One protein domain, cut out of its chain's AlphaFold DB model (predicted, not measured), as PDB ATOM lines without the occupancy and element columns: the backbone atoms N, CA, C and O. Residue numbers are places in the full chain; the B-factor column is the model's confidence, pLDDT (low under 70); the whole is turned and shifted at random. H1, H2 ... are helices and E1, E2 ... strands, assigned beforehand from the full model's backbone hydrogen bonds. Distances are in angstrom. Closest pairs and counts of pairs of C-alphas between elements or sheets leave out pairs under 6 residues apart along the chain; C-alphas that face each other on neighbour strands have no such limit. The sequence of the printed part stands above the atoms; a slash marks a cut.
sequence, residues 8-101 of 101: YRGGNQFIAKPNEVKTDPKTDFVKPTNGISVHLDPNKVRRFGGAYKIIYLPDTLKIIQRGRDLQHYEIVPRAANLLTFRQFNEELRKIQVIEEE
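This is residues 8 to 101 of the 101 residues of the protein "HIT family hydrolase" of Aphanothece sacrum FPU1 (UniProt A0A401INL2). Two small three-stranded sheets meet edge to edge at E1 and E2 and stand as an open corner, with their other edges, E6 and E4, apart, so the strands do not close into a barrel. H1 packs on the E1 side of the corner, H2 lies at the far end of the other sheet and only grazes it, and the long link of residues 11 to 35 reaches out to Lys 26 at one end of the longest axis. The printed part has 94 residues with two named helices and six named strands, in the order E1 E2 H1 E3 E4 E5 H2 E6; the sheets run E1 - E3 - E6 and E2 - E5 - E4, both antiparallel. The class is mixed, helices and strands, with under half of the residues in named elements, 42 of 94. The whole is compact, with a radius of gyration of the C-alphas of 12.8 A, and only just elongated, spanning 43 by 28 by 20 A.

E1, residues 8 to 10, is antiparallel to E3, residues 51 to 56, at 131 degrees, with N 9 and O 52 at 2.9 A. E2, residues 36 to 39, has its C-alpha of Val 38 4.8 A from that of Arg 9 in E1, their closest pair. H1, residues 42 to 46, is on the sheet of E1 and E3 at a height over the sheet of 6.2 A, over none of its strands, but only just: 2 of its C-alphas fall on E1 and 2 on E3. The closest C-alphas of H1 and E1 are those of Val 45 and Gly 10, 4.5 A. E4, residues 61 to 65, and E5, residues 72 to 77, form a hairpin at 149 degrees, with N 62 and O 76 at 2.9 A. E5, the inner strand, also pairs antiparallel with E2 at 142 degrees, with N 38 and O 73 at 2.9 A. H2, residues 85 to 92, only grazes this sheet with residues 87 to 92; its closest C-alphas to E5 are those of Phe 88 and Pro 77, 7.1 A. E6, residues 96 to 100, is antiparallel to E3 at 146 degrees, with N 53 and O 98 at 2.8 A. In H1 and H2 every O i to N i+4 pair is within hydrogen-bond range.

E1 begins at C-alpha 8, (50.194, -25.824, 27.634), and is 6.8 A long; E2 is 10.2 A and H1 6.0 A. E3 is 15.3 A, E4 13.7 A, and E5 16.8 A, from C-alpha 72 at (46.776, -28.253, 18.678). H2 is 10.6 A and E6 13.1 A, ending at C-alpha 100, (56.149, -21.368, 31.950).

The two C-alphas farthest apart are those of Lys 26 and Glu 101, 43.6 A. The printed part has no cut, and E1 to E2, 25 residues, is the long link. The mean pLDDT of the printed part is 96.1, and no printed residue is under 70.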
ATOM      1  N   TYR A   8      50.367 -27.166  27.112       97.62
ATOM      2  CA  TYR A   8      50.194 -25.824  27.634       97.62
ATOM      3  C   TYR A   8      48.789 -25.294  27.383       97.62
ATOM      4  O   TYR A   8      48.212 -25.486  26.308       97.62
ATOM      5  N   ARG A   9      48.259 -24.560  28.359       97.25
ATOM      6  CA  ARG A   9      47.059 -23.741  28.213       97.25
ATOM      7  C   ARG A   9      47.410 -22.261  28.300       97.25
ATOM      8  O   ARG A   9      48.309 -21.864  29.032       97.25
ATOM      9  N   GLY A  10      46.684 -21.458  27.531       96.62
ATOM     10  CA  GLY A  10      46.713 -20.009  27.651       96.62
ATOM     11  C   GLY A  10      45.921 -19.554  28.871       96.62
ATOM     12  O   GLY A  10      44.730 -19.866  28.959       96.62
ATOM     13  N   GLY A  11      46.576 -18.847  29.791       94.69
ATOM     14  CA  GLY A  11      46.000 -18.482  31.086       94.69
ATOM     15  C   GLY A  11      45.828 -19.673  32.041       94.69
ATOM     16  O   GLY A  11      45.893 -20.840  31.649       94.69
ATOM     17  N   ASN A  12      45.581 -19.381  33.318       92.62
ATOM     18  CA  ASN A  12      45.480 -20.398  34.375       92.62
ATOM     19  C   ASN A  12      44.063 -20.968  34.581       92.62
ATOM     20  O   ASN A  12      43.859 -21.828  35.437       92.62
ATOM     21  N   GLN A  13      43.066 -20.505  33.819       93.50
ATOM     22  CA  GLN A  13      41.669 -20.909  33.999       93.50
ATOM     23  C   GLN A  13      41.256 -22.036  33.050       93.50
ATOM     24  O   GLN A  13      41.168 -21.867  31.830       93.50
ATOM     25  N   PHE A  14      40.899 -23.181  33.630       96.38
ATOM     26  CA  PHE A  14      40.324 -24.329  32.930       96.38
ATOM     27  C   PHE A  14      38.805 -24.326  33.114       96.38
ATOM     28  O   PHE A  14      38.265 -24.923  34.041       96.38
ATOM     29  N   ILE A  15      38.120 -23.583  32.246       96.12
ATOM     30  CA  ILE A  15      36.660 -23.464  32.229       96.12
ATOM     31  C   ILE A  15      36.214 -23.544  30.775       96.12
ATOM     32  O   ILE A  15      36.715 -22.799  29.934       96.12
ATOM     33  N   ALA A  16      35.294 -24.459  30.493       96.38
ATOM     34  CA  ALA A  16      34.731 -24.652  29.171       96.38
ATOM     35  C   ALA A  16      33.561 -23.699  28.977       96.38
ATOM     36  O   ALA A  16      32.677 -23.600  29.833       96.38
ATOM     37  N   LYS A  17      33.522 -23.039  27.824       95.31
ATOM     38  CA  LYS A  17      32.354 -22.277  27.383       95.31
ATOM     39  C   LYS A  17      31.397 -23.187  26.607       95.31
ATOM     40  O   LYS A  17      31.852 -24.123  25.946       95.31
ATOM     41  N   PRO A  18      30.080 -22.909  26.611       93.44
ATOM     42  CA  PRO A  18      29.105 -23.732  25.891       93.44
ATOM     43  C   PRO A  18      29.407 -23.918  24.395       93.44
ATOM     44  O   PRO A  18      29.073 -24.951  23.831       93.44
ATOM     45  N   ASN A  19      30.062 -22.947  23.751       93.88
ATOM     46  CA  ASN A  19      30.422 -22.998  22.332       93.88
ATOM     47  C   ASN A  19      31.734 -23.754  22.031       93.88
ATOM     48  O   ASN A  19      32.064 -23.941  20.861       93.88
ATOM     49  N   GLU A  20      32.496 -24.160  23.050       93.12
ATOM     50  CA  GLU A  20      33.763 -24.896  22.894       93.12
ATOM     51  C   GLU A  20      33.553 -26.417  22.929       93.12
ATOM     52  O   GLU A  20      34.327 -27.179  22.352       93.12
ATOM     53  N   VAL A  21      32.473 -26.862  23.570       96.19
ATOM     54  CA  VAL A  21      32.118 -28.274  23.731       96.19
ATOM     55  C   VAL A  21      30.868 -28.622  22.934       96.19
ATOM     56  O   VAL A  21      30.076 -27.765  22.557       96.19
ATOM     57  N   LYS A  22      30.654 -29.919  22.705       96.12
ATOM     58  CA  LYS A  22      29.364 -30.428  22.233       96.12
ATOM     59  C   LYS A  22      28.708 -31.212  23.350       96.12
ATOM     60  O   LYS A  22      29.304 -32.173  23.827       96.12
ATOM     61  N   THR A  23      27.490 -30.851  23.718       96.62
ATOM     62  CA  THR A  23      26.668 -31.620  24.654       96.62
ATOM     63  C   THR A  23      25.603 -32.418  23.912       96.62
ATOM     64  O   THR A  23      25.226 -32.109  22.775       96.62
ATOM     65  N   ASP A  24      25.154 -33.506  24.522       94.69
ATOM     66  CA  ASP A  24      23.922 -34.167  24.119       94.69
ATOM     67  C   ASP A  24      22.714 -33.363  24.645       94.69
ATOM     68  O   ASP A  24      22.615 -33.141  25.851       94.69
ATOM     69  N   PRO A  25      21.784 -32.921  23.781       93.31
ATOM     70  CA  PRO A  25      20.704 -32.022  24.188       93.31
ATOM     71  C   PRO A  25      19.648 -32.685  25.083       93.31
ATOM     72  O   PRO A  25      18.840 -31.980  25.679       93.31
ATOM     73  N   LYS A  26      19.611 -34.022  25.165       94.94
ATOM     74  CA  LYS A  26      18.660 -34.752  26.014       94.94
ATOM     75  C   LYS A  26      19.230 -35.041  27.398       94.94
ATOM     76  O   LYS A  26      18.468 -35.166  28.349       94.94
ATOM     77  N   THR A  27      20.548 -35.195  27.497       94.50
ATOM     78  CA  THR A  27      21.216 -35.714  28.703       94.50
ATOM     79  C   THR A  27      22.258 -34.768  29.304       94.50
ATOM     80  O   THR A  27      22.755 -35.041  30.390       94.50
ATOM     81  N   ASP A  28      22.598 -33.671  28.622       96.56
ATOM     82  CA  ASP A  28      23.647 -32.700  28.982       96.56
ATOM     83  C   ASP A  28      25.080 -33.273  29.040       96.56
ATOM     84  O   ASP A  28      26.036 -32.570  29.371       96.56
ATOM     85  N   PHE A  29      25.282 -34.541  28.670       98.06
ATOM     86  CA  PHE A  29      26.615 -35.134  28.650       98.06
ATOM     87  C   PHE A  29      27.502 -34.501  27.578       98.06
ATOM     88  O   PHE A  29      27.128 -34.403  26.407       98.06
ATOM     89  N   VAL A  30      28.717 -34.119  27.971       98.00
ATOM     90  CA  VAL A  30      29.732 -33.598  27.055       98.00
ATOM     91  C   VAL A  30      30.280 -34.741  26.201       98.00
ATOM     92  O   VAL A  30      30.680 -35.798  26.696       98.00
ATOM     93  N   LYS A  31      30.318 -34.533  24.885       97.50
ATOM     94  CA  LYS A  31      30.867 -35.487  23.923       97.50
ATOM     95  C   LYS A  31      32.398 -35.443  23.956       97.50
ATOM     96  O   LYS A  31      32.974 -34.355  23.959       97.50
ATOM     97  N   PRO A  32      33.088 -36.594  23.882       97.31
ATOM     98  CA  PRO A  32      34.546 -36.665  23.936       97.31
ATOM     99  C   PRO A  32      35.206 -36.314  22.587       97.31
ATOM    100  O   PRO A  32      36.108 -37.015  22.129       97.31
ATOM    101  N   THR A  33      34.714 -35.268  21.919       95.94
ATOM    102  CA  THR A  33      35.108 -34.858  20.558       95.94
ATOM    103  C   THR A  33      35.549 -33.401  20.466       95.94
ATOM    104  O   THR A  33      36.209 -33.027  19.500       95.94
ATOM    105  N   ASN A  34      35.130 -32.568  21.421       94.50
ATOM    106  CA  ASN A  34      35.338 -31.126  21.427       94.50
ATOM    107  C   ASN A  34      35.517 -30.657  22.863       94.50
ATOM    108  O   ASN A  34      34.750 -31.071  23.736       94.50
ATOM    109  N   GLY A  35      36.479 -29.776  23.090       96.06
ATOM    110  CA  GLY A  35      36.634 -29.157  24.389       96.06
ATOM    111  C   GLY A  35      37.675 -28.062  24.407       96.06
ATOM    112  O   GLY A  35      37.794 -27.270  23.477       96.06
ATOM    113  N   ILE A  36      38.388 -27.979  25.521       96.38
ATOM    114  CA  ILE A  36      39.224 -26.824  25.818       96.38
ATOM    115  C   ILE A  36      40.559 -26.924  25.089       96.38
ATOM    116  O   ILE A  36      41.307 -27.873  25.319       96.38
ATOM    117  N   SER A  37      40.887 -25.905  24.292       96.44
ATOM    118  CA  SER A  37      42.155 -25.809  23.566       96.44
ATOM    119  C   SER A  37      43.377 -25.776  24.483       96.44
ATOM    120  O   SER A  37      43.452 -24.996  25.443       96.44
ATOM    121  N   VAL A  38      44.353 -26.594  24.105       97.12
ATOM    122  CA  VAL A  38      45.710 -26.673  24.640       97.12
ATOM    123  C   VAL A  38      46.692 -26.910  23.491       97.12
ATOM    124  O   VAL A  38      46.299 -27.258  22.375       97.12
ATOM    125  N   HIS A  39      47.976 -26.670  23.725       97.19
ATOM    126  CA  HIS A  39      48.973 -26.657  22.660       97.19
ATOM    127  C   HIS A  39      50.321 -27.212  23.133       97.19
ATOM    128  O   HIS A  39      50.622 -27.143  24.321       97.19
ATOM    129  N   LEU A  40      51.132 -27.753  22.220       96.31
ATOM    130  CA  LEU A  40      52.491 -28.226  22.539       96.31
ATOM    131  C   LEU A  40      53.522 -27.093  22.630       96.31
ATOM    132  O   LEU A  40      54.413 -27.137  23.465       96.31
ATOM    133  N   ASP A  41      53.390 -26.068  21.790       95.62
ATOM    134  CA  ASP A  41      54.218 -24.854  21.833       95.62
ATOM    135  C   ASP A  41      53.637 -23.806  22.812       95.62
ATOM    136  O   ASP A  41      52.534 -23.297  22.554       95.62
ATOM    137  N   PRO A  42      54.354 -23.434  23.894       96.50
ATOM    138  CA  PRO A  42      53.909 -22.417  24.847       96.50
ATOM    139  C   PRO A  42      53.769 -21.025  24.209       96.50
ATOM    140  O   PRO A  42      52.880 -20.258  24.586       96.50
ATOM    141  N   ASN A  43      54.561 -20.699  23.183       96.12
ATOM    142  CA  ASN A  43      54.527 -19.380  22.540       96.12
ATOM    143  C   ASN A  43      53.198 -19.114  21.824       96.12
ATOM    144  O   ASN A  43      52.740 -17.973  21.744       96.12
ATOM    145  N   LYS A  44      52.526 -20.169  21.343       95.56
ATOM    146  CA  LYS A  44      51.209 -20.059  20.695       95.56
ATOM    147  C   LYS A  44      50.104 -19.674  21.666       95.56
ATOM    148  O   LYS A  44      49.126 -19.044  21.251       95.56
ATOM    149  N   VAL A  45      50.256 -20.045  22.937       96.06
ATOM    150  CA  VAL A  45      49.244 -19.811  23.968       96.06
ATOM    151  C   VAL A  45      49.569 -18.636  24.887       96.06
ATOM    152  O   VAL A  45      48.649 -18.070  25.472       96.06
ATOM    153  N   ARG A  46      50.833 -18.199  24.938       96.12
ATOM    154  CA  ARG A  46      51.318 -17.126  25.823       96.12
ATOM    155  C   ARG A  46      50.523 -15.824  25.716       96.12
ATOM    156  O   ARG A  46      50.247 -15.173  26.720       96.12
ATOM    157  N   ARG A  47      50.075 -15.476  24.506       94.81
ATOM    158  CA  ARG A  47      49.239 -14.291  24.237       94.81
ATOM    159  C   ARG A  47      47.858 -14.308  24.910       94.81
ATOM    160  O   ARG A  47      47.189 -13.283  24.917       94.81
ATOM    161  N   PHE A  48      47.415 -15.444  25.449       94.31
ATOM    162  CA  PHE A  48      46.114 -15.596  26.110       94.31
ATOM    163  C   PHE A  48      46.218 -15.509  27.643       94.31
ATOM    164  O   PHE A  48      45.435 -16.136  28.351       94.31
ATOM    165  N   GLY A  49      47.180 -14.730  28.148       94.12
ATOM    166  CA  GLY A  49      47.379 -14.507  29.582       94.12
ATOM    167  C   GLY A  49      48.435 -15.410  30.217       94.12
ATOM    168  O   GLY A  49      48.256 -15.801  31.361       94.12
ATOM    169  N   GLY A  50      49.497 -15.754  29.480       96.00
ATOM    170  CA  GLY A  50      50.587 -16.625  29.933       96.00
ATOM    171  C   GLY A  50      50.480 -18.048  29.384       96.00
ATOM    172  O   GLY A  50      49.445 -18.442  28.842       96.00
ATOM    173  N   ALA A  51      51.570 -18.808  29.484       97.62
ATOM    174  CA  ALA A  51      51.622 -20.212  29.094       97.62
ATOM    175  C   ALA A  51      51.701 -21.079  30.352       97.62
ATOM    176  O   ALA A  51      52.634 -20.956  31.133       97.62
ATOM    177  N   TYR A  52      50.716 -21.949  30.549       97.81
ATOM    178  CA  TYR A  52      50.590 -22.765  31.754       97.81
ATOM    179  C   TYR A  52      50.715 -24.237  31.400       97.81
ATOM    180  O   TYR A  52      49.847 -24.796  30.722       97.81
ATOM    181  N   LYS A  53      51.797 -24.866  31.854       97.06
ATOM    182  CA  LYS A  53      52.087 -26.282  31.640       97.06
ATOM    183  C   LYS A  53      51.242 -27.145  32.565       97.06
ATOM    184  O   LYS A  53      51.260 -26.960  33.778       97.06
ATOM    185  N   ILE A  54      50.548 -28.127  32.001       96.81
ATOM    186  CA  ILE A  54      49.754 -29.097  32.762       96.81
ATOM    187  C   ILE A  54      50.679 -30.101  33.449       96.81
ATOM    188  O   ILE A  54      51.428 -30.814  32.782       96.81
ATOM    189  N   ILE A  55      50.586 -30.178  34.778       96.00
ATOM    190  CA  ILE A  55      51.323 -31.146  35.608       96.00
ATOM    191  C   ILE A  55      50.415 -32.245  36.172       96.00
ATOM    192  O   ILE A  55      50.890 -33.329  36.498       96.00
ATOM    193  N   TYR A  56      49.105 -31.999  36.233       95.56
ATOM    194  CA  TYR A  56      48.116 -32.992  36.640       95.56
ATOM    195  C   TYR A  56      46.843 -32.864  35.807       95.56
ATOM    196  O   TYR A  56      46.273 -31.778  35.689       95.56
ATOM    197  N   LEU A  57      46.381 -33.996  35.273       96.75
ATOM    198  CA  LEU A  57      45.115 -34.136  34.563       96.75
ATOM    199  C   LEU A  57      44.283 -35.234  35.253       96.75
ATOM    200  O   LEU A  57      44.774 -36.360  35.350       96.75
ATOM    201  N   PRO A  58      43.046 -34.945  35.699       97.44
ATOM    202  CA  PRO A  58      42.129 -35.957  36.226       97.44
ATOM    203  C   PRO A  58      41.881 -37.115  35.250       97.44
ATOM    204  O   PRO A  58      41.735 -36.897  34.048       97.44
ATOM    205  N   ASP A  59      41.740 -38.341  35.767       97.25
ATOM    206  CA  ASP A  59      41.531 -39.552  34.945       97.25
ATOM    207  C   ASP A  59      40.181 -39.574  34.200       97.25
ATOM    208  O   ASP A  59      40.004 -40.288  33.208       97.25
ATOM    209  N   THR A  60      39.230 -38.754  34.651       97.94
ATOM    210  CA  THR A  60      37.938 -38.487  33.997       97.94
ATOM    211  C   THR A  60      38.088 -37.675  32.707       97.94
ATOM    212  O   THR A  60      37.141 -37.594  31.916       97.94
ATOM    213  N   LEU A  61      39.269 -37.105  32.463       98.19
ATOM    214  CA  LEU A  61      39.609 -36.300  31.302       98.19
ATOM    215  C   LEU A  61      40.662 -37.002  30.436       98.19
ATOM    216  O   LEU A  61      41.387 -37.911  30.847       98.19
ATOM    217  N   LYS A  62      40.744 -36.583  29.179       97.31
ATOM    218  CA  LYS A  62      41.831 -36.948  28.269       97.31
ATOM    219  C   LYS A  62      42.126 -35.799  27.324       97.31
ATOM    220  O   LYS A  62      41.314 -34.891  27.163       97.31
ATOM    221  N   ILE A  63      43.275 -35.887  26.672       97.25
ATOM    222  CA  ILE A  63      43.703 -34.929  25.661       97.25
ATOM    223  C   ILE A  63      43.682 -35.620  24.299       97.25
ATOM    224  O   ILE A  63      44.184 -36.737  24.162       97.25
ATOM    225  N   ILE A  64      43.073 -34.975  23.308       96.44
ATOM    226  CA  ILE A  64      42.968 -35.481  21.934       96.44
ATOM    227  C   ILE A  64      43.549 -34.467  20.951       96.44
ATOM    228  O   ILE A  64      43.427 -33.264  21.168       96.44
ATOM    229  N   GLN A  65      44.179 -34.941  19.875       95.75
ATOM    230  CA  GLN A  65      44.574 -34.061  18.773       95.75
ATOM    231  C   GLN A  65      43.310 -33.621  18.036       95.75
ATOM    232  O   GLN A  65      42.410 -34.436  17.805       95.75
ATOM    233  N   ARG A  66      43.232 -32.336  17.676       92.56
ATOM    234  CA  ARG A  66      42.111 -31.836  16.884       92.56
ATOM    235  C   ARG A  66      42.542 -30.750  15.909       92.56
ATOM    236  O   ARG A  66      43.125 -29.740  16.289       92.56
ATOM    237  N   GLY A  67      42.091 -30.894  14.666       89.62
ATOM    238  CA  GLY A  67      42.286 -29.905  13.610       89.62
ATOM    239  C   GLY A  67      43.498 -30.220  12.738       89.62
ATOM    240  O   GLY A  67      44.040 -31.319  12.783       89.62
ATOM    241  N   ARG A  68      43.882 -29.261  11.890       93.19
ATOM    242  CA  ARG A  68      45.010 -29.418  10.951       93.19
ATOM    243  C   ARG A  68      46.366 -29.172  11.602       93.19
ATOM    244  O   ARG A  68      47.367 -29.693  11.126       93.19
ATOM    245  N   ASP A  69      46.389 -28.364  12.655       94.38
ATOM    246  CA  ASP A  69      47.595 -28.141  13.436       94.38
ATOM    247  C   ASP A  69      47.870 -29.380  14.294       94.38
ATOM    248  O   ASP A  69      47.070 -29.756  15.154       94.38
ATOM    249  N   LEU A  70      48.996 -30.041  14.028       94.06
ATOM    250  CA  LEU A  70      49.412 -31.244  14.749       94.06
ATOM    251  C   LEU A  70      49.815 -30.944  16.196       94.06
ATOM    252  O   LEU A  70      49.877 -31.862  17.006       94.06
ATOM    253  N   GLN A  71      50.066 -29.675  16.524       95.06
ATOM    254  CA  GLN A  71      50.413 -29.228  17.869       95.06
ATOM    255  C   GLN A  71      49.202 -28.715  18.657       95.06
ATOM    256  O   GLN A  71      49.337 -28.438  19.851       95.06
ATOM    257  N   HIS A  72      48.024 -28.630  18.027       95.94
ATOM    258  CA  HIS A  72      46.776 -28.253  18.678       95.94
ATOM    259  C   HIS A  72      46.013 -29.480  19.187       95.94
ATOM    260  O   HIS A  72      45.702 -30.428  18.456       95.94
ATOM    261  N   TYR A  73      45.673 -29.421  20.469       97.38
ATOM    262  CA  TYR A  73      44.982 -30.473  21.190       97.38
ATOM    263  C   TYR A  73      43.824 -29.886  21.995       97.38
ATOM    264  O   TYR A  73      43.761 -28.685  22.254       97.38
ATOM    265  N   GLU A  74      42.906 -30.743  22.424       97.56
ATOM    266  CA  GLU A  74      41.797 -30.351  23.288       97.56
ATOM    267  C   GLU A  74      41.647 -31.293  24.476       97.56
ATOM    268  O   GLU A  74      41.792 -32.512  24.342       97.56
ATOM    269  N   ILE A  75      41.329 -30.718  25.638       98.12
ATOM    270  CA  ILE A  75      40.917 -31.455  26.832       98.12
ATOM    271  C   ILE A  75      39.430 -31.761  26.728       98.12
ATOM    272  O   ILE A  75      38.610 -30.884  26.455       98.12
ATOM    273  N   VAL A  76      39.094 -33.020  26.971       98.31
ATOM    274  CA  VAL A  76      37.815 -33.624  26.617       98.31
ATOM    275  C   VAL A  76      37.468 -34.697  27.666       98.31
ATOM    276  O   VAL A  76      38.384 -35.226  28.305       98.31
ATOM    277  N   PRO A  77      36.189 -35.068  27.873       98.31
ATOM    278  CA  PRO A  77      35.852 -36.201  28.736       98.31
ATOM    279  C   PRO A  77      36.537 -37.496  28.282       98.31
ATOM    280  O   PRO A  77      36.678 -37.764  27.084       98.31
ATOM    281  N   ARG A  78      36.936 -38.347  29.229       98.06
ATOM    282  CA  ARG A  78      37.603 -39.626  28.939       98.06
ATOM    283  C   ARG A  78      36.738 -40.531  28.058       98.06
ATOM    284  O   ARG A  78      37.250 -41.135  27.109       98.06
ATOM    285  N   ALA A  79      35.438 -40.574  28.339       97.31
ATOM    286  CA  ALA A  79      34.442 -41.375  27.637       97.31
ATOM    287  C   ALA A  79      33.154 -40.573  27.387       97.31
ATOM    288  O   ALA A  79      32.926 -39.532  28.000       97.31
ATOM    289  N   ALA A  80      32.316 -41.065  26.472       96.00
ATOM    290  CA  ALA A  80      30.966 -40.536  26.289       96.00
ATOM    291  C   ALA A  80      30.093 -40.849  27.515       96.00
ATOM    292  O   ALA A  80      30.353 -41.821  28.220       96.00
ATOM    293  N   ASN A  81      29.057 -40.038  27.740       96.81
ATOM    294  CA  ASN A  81      28.094 -40.197  28.840       96.81
ATOM    295  C   ASN A  81      28.733 -40.232  30.244       96.81
ATOM    296  O   ASN A  81      28.184 -40.842  31.156       96.81
ATOM    297  N   LEU A  82      29.908 -39.609  30.407       97.81
ATOM    298  CA  LEU A  82      30.663 -39.624  31.663       97.81
ATOM    299  C   LEU A  82      30.425 -38.371  32.515       97.81
ATOM    300  O   LEU A  82      30.260 -38.480  33.723       97.81
ATOM    301  N   LEU A  83      30.440 -37.187  31.893       98.06
ATOM    302  CA  LEU A  83      30.376 -35.893  32.581       98.06
ATOM    303  C   LEU A  83      29.328 -35.000  31.913       98.06
ATOM    304  O   LEU A  83      29.383 -34.795  30.697       98.06
ATOM    305  N   THR A  84      28.392 -34.459  32.693       98.12
ATOM    306  CA  THR A  84      27.538 -33.339  32.256       98.12
ATOM    307  C   THR A  84      28.373 -32.077  32.036       98.12
ATOM    308  O   THR A  84      29.540 -32.028  32.436       98.12
ATOM    309  N   PHE A  85      27.813 -31.019  31.442       97.88
ATOM    310  CA  PHE A  85      28.564 -29.773  31.240       97.88
ATOM    311  C   PHE A  85      29.074 -29.175  32.559       97.88
ATOM    312  O   PHE A  85      30.206 -28.683  32.644       97.88
ATOM    313  N   ARG A  86      28.258 -29.263  33.618       97.75
ATOM    314  CA  ARG A  86      28.649 -28.825  34.964       97.75
ATOM    315  C   ARG A  86      29.786 -29.678  35.522       97.75
ATOM    316  O   ARG A  86      30.800 -29.123  35.934       97.75
ATOM    317  N   GLN A  87      29.640 -31.002  35.490       98.38
ATOM    318  CA  GLN A  87      30.654 -31.928  36.008       98.38
ATOM    319  C   GLN A  87      31.970 -31.823  35.235       98.38
ATOM    320  O   GLN A  87      33.044 -31.886  35.821       98.38
ATOM    321  N   PHE A  88      31.906 -31.597  33.922       98.44
ATOM    322  CA  PHE A  88      33.093 -31.360  33.110       98.44
ATOM    323  C   PHE A  88      33.870 -30.137  33.604       98.44
ATOM    324  O   PHE A  88      35.077 -30.222  33.803       98.44
ATOM    325  N   ASN A  89      33.186 -29.028  33.893       98.38
ATOM    326  CA  ASN A  89      33.819 -27.845  34.477       98.38
ATOM    327  C   ASN A  89      34.359 -28.072  35.900       98.38
ATOM    328  O   ASN A  89      35.378 -27.489  36.262       98.38
ATOM    329  N   GLU A  90      33.714 -28.916  36.707       98.38
ATOM    330  CA  GLU A  90      34.232 -29.307  38.026       98.38
ATOM    331  C   GLU A  90      35.531 -30.116  37.908       98.38
ATOM    332  O   GLU A  90      36.485 -29.838  38.632       98.38
ATOM    333  N   GLU A  91      35.608 -31.060  36.968       98.31
ATOM    334  CA  GLU A  91      36.830 -31.829  36.701       98.31
ATOM    335  C   GLU A  91      37.944 -30.946  36.131       98.31
ATOM    336  O   GLU A  91      39.093 -31.045  36.556       98.31
ATOM    337  N   LEU A  92      37.620 -30.023  35.226       98.25
ATOM    338  CA  LEU A  92      38.591 -29.084  34.663       98.25
ATOM    339  C   LEU A  92      39.270 -28.222  35.735       98.25
ATOM    340  O   LEU A  92      40.472 -27.984  35.658       98.25
ATOM    341  N   ARG A  93      38.542 -27.811  36.779       97.69
ATOM    342  CA  ARG A  93      39.101 -27.042  37.908       97.69
ATOM    343  C   ARG A  93      40.087 -27.830  38.768       97.69
ATOM    344  O   ARG A  93      40.827 -27.223  39.533       97.69
ATOM    345  N   LYS A  94      40.097 -29.162  38.666       97.69
ATOM    346  CA  LYS A  94      41.057 -30.022  39.373       97.69
ATOM    347  C   LYS A  94      42.401 -30.110  38.650       97.69
ATOM    348  O   LYS A  94      43.336 -30.676  39.209       97.69
ATOM    349  N   ILE A  95      42.504 -29.595  37.421       97.62
ATOM    350  CA  ILE A  95      43.758 -29.554  36.664       97.62
ATOM    351  C   ILE A  95      44.756 -28.672  37.405       97.62
ATOM    352  O   ILE A  95      44.436 -27.547  37.790       97.62
ATOM    353  N   GLN A  96      45.975 -29.178  37.578       96.25
ATOM    354  CA  GLN A  96      47.066 -28.406  38.163       96.25
ATOM    355  C   GLN A  96      48.055 -28.018  37.075       96.25
ATOM    356  O   GLN A  96      48.379 -28.815  36.183       96.25
ATOM    357  N   VAL A  97      48.539 -26.787  37.179       96.75
ATOM    358  CA  VAL A  97      49.475 -26.194  36.236       96.75
ATOM    359  C   VAL A  97      50.609 -25.481  36.950       96.75
ATOM    360  O   VAL A  97      50.465 -25.066  38.098       96.75
ATOM    361  N   ILE A  98      51.705 -25.303  36.222       96.56
ATOM    362  CA  ILE A  98      52.781 -24.368  36.549       96.56
ATOM    363  C   ILE A  98      52.908 -23.357  35.409       96.56
ATOM    364  O   ILE A  98      52.674 -23.703  34.249       96.56
ATOM    365  N   GLU A  99      53.220 -22.107  35.732       95.88
ATOM    366  CA  GLU A  99      53.505 -21.091  34.718       95.88
ATOM    367  C   GLU A  99      54.865 -21.369  34.066       95.88
ATOM    368  O   GLU A  99      55.822 -21.734  34.747       95.88
ATOM    369  N   GLU A 100      54.926 -21.249  32.743       92.12
ATOM    370  CA  GLU A 100      56.149 -21.368  31.950       92.12
ATOM    371  C   GLU A 100      56.707 -19.958  31.691       92.12
ATOM    372  O   GLU A 100      56.042 -19.117  31.065       92.12
ATOM    373  N   GLU A 101      57.917 -19.694  32.193       80.00
ATOM    374  CA  GLU A 101      58.632 -18.414  32.041       80.00
ATOM    375  C   GLU A 101      59.054 -18.100  30.600       80.00
ATOM    376  O   GLU A 101      59.010 -18.975  29.707       80.00
TER     377      GLU A 101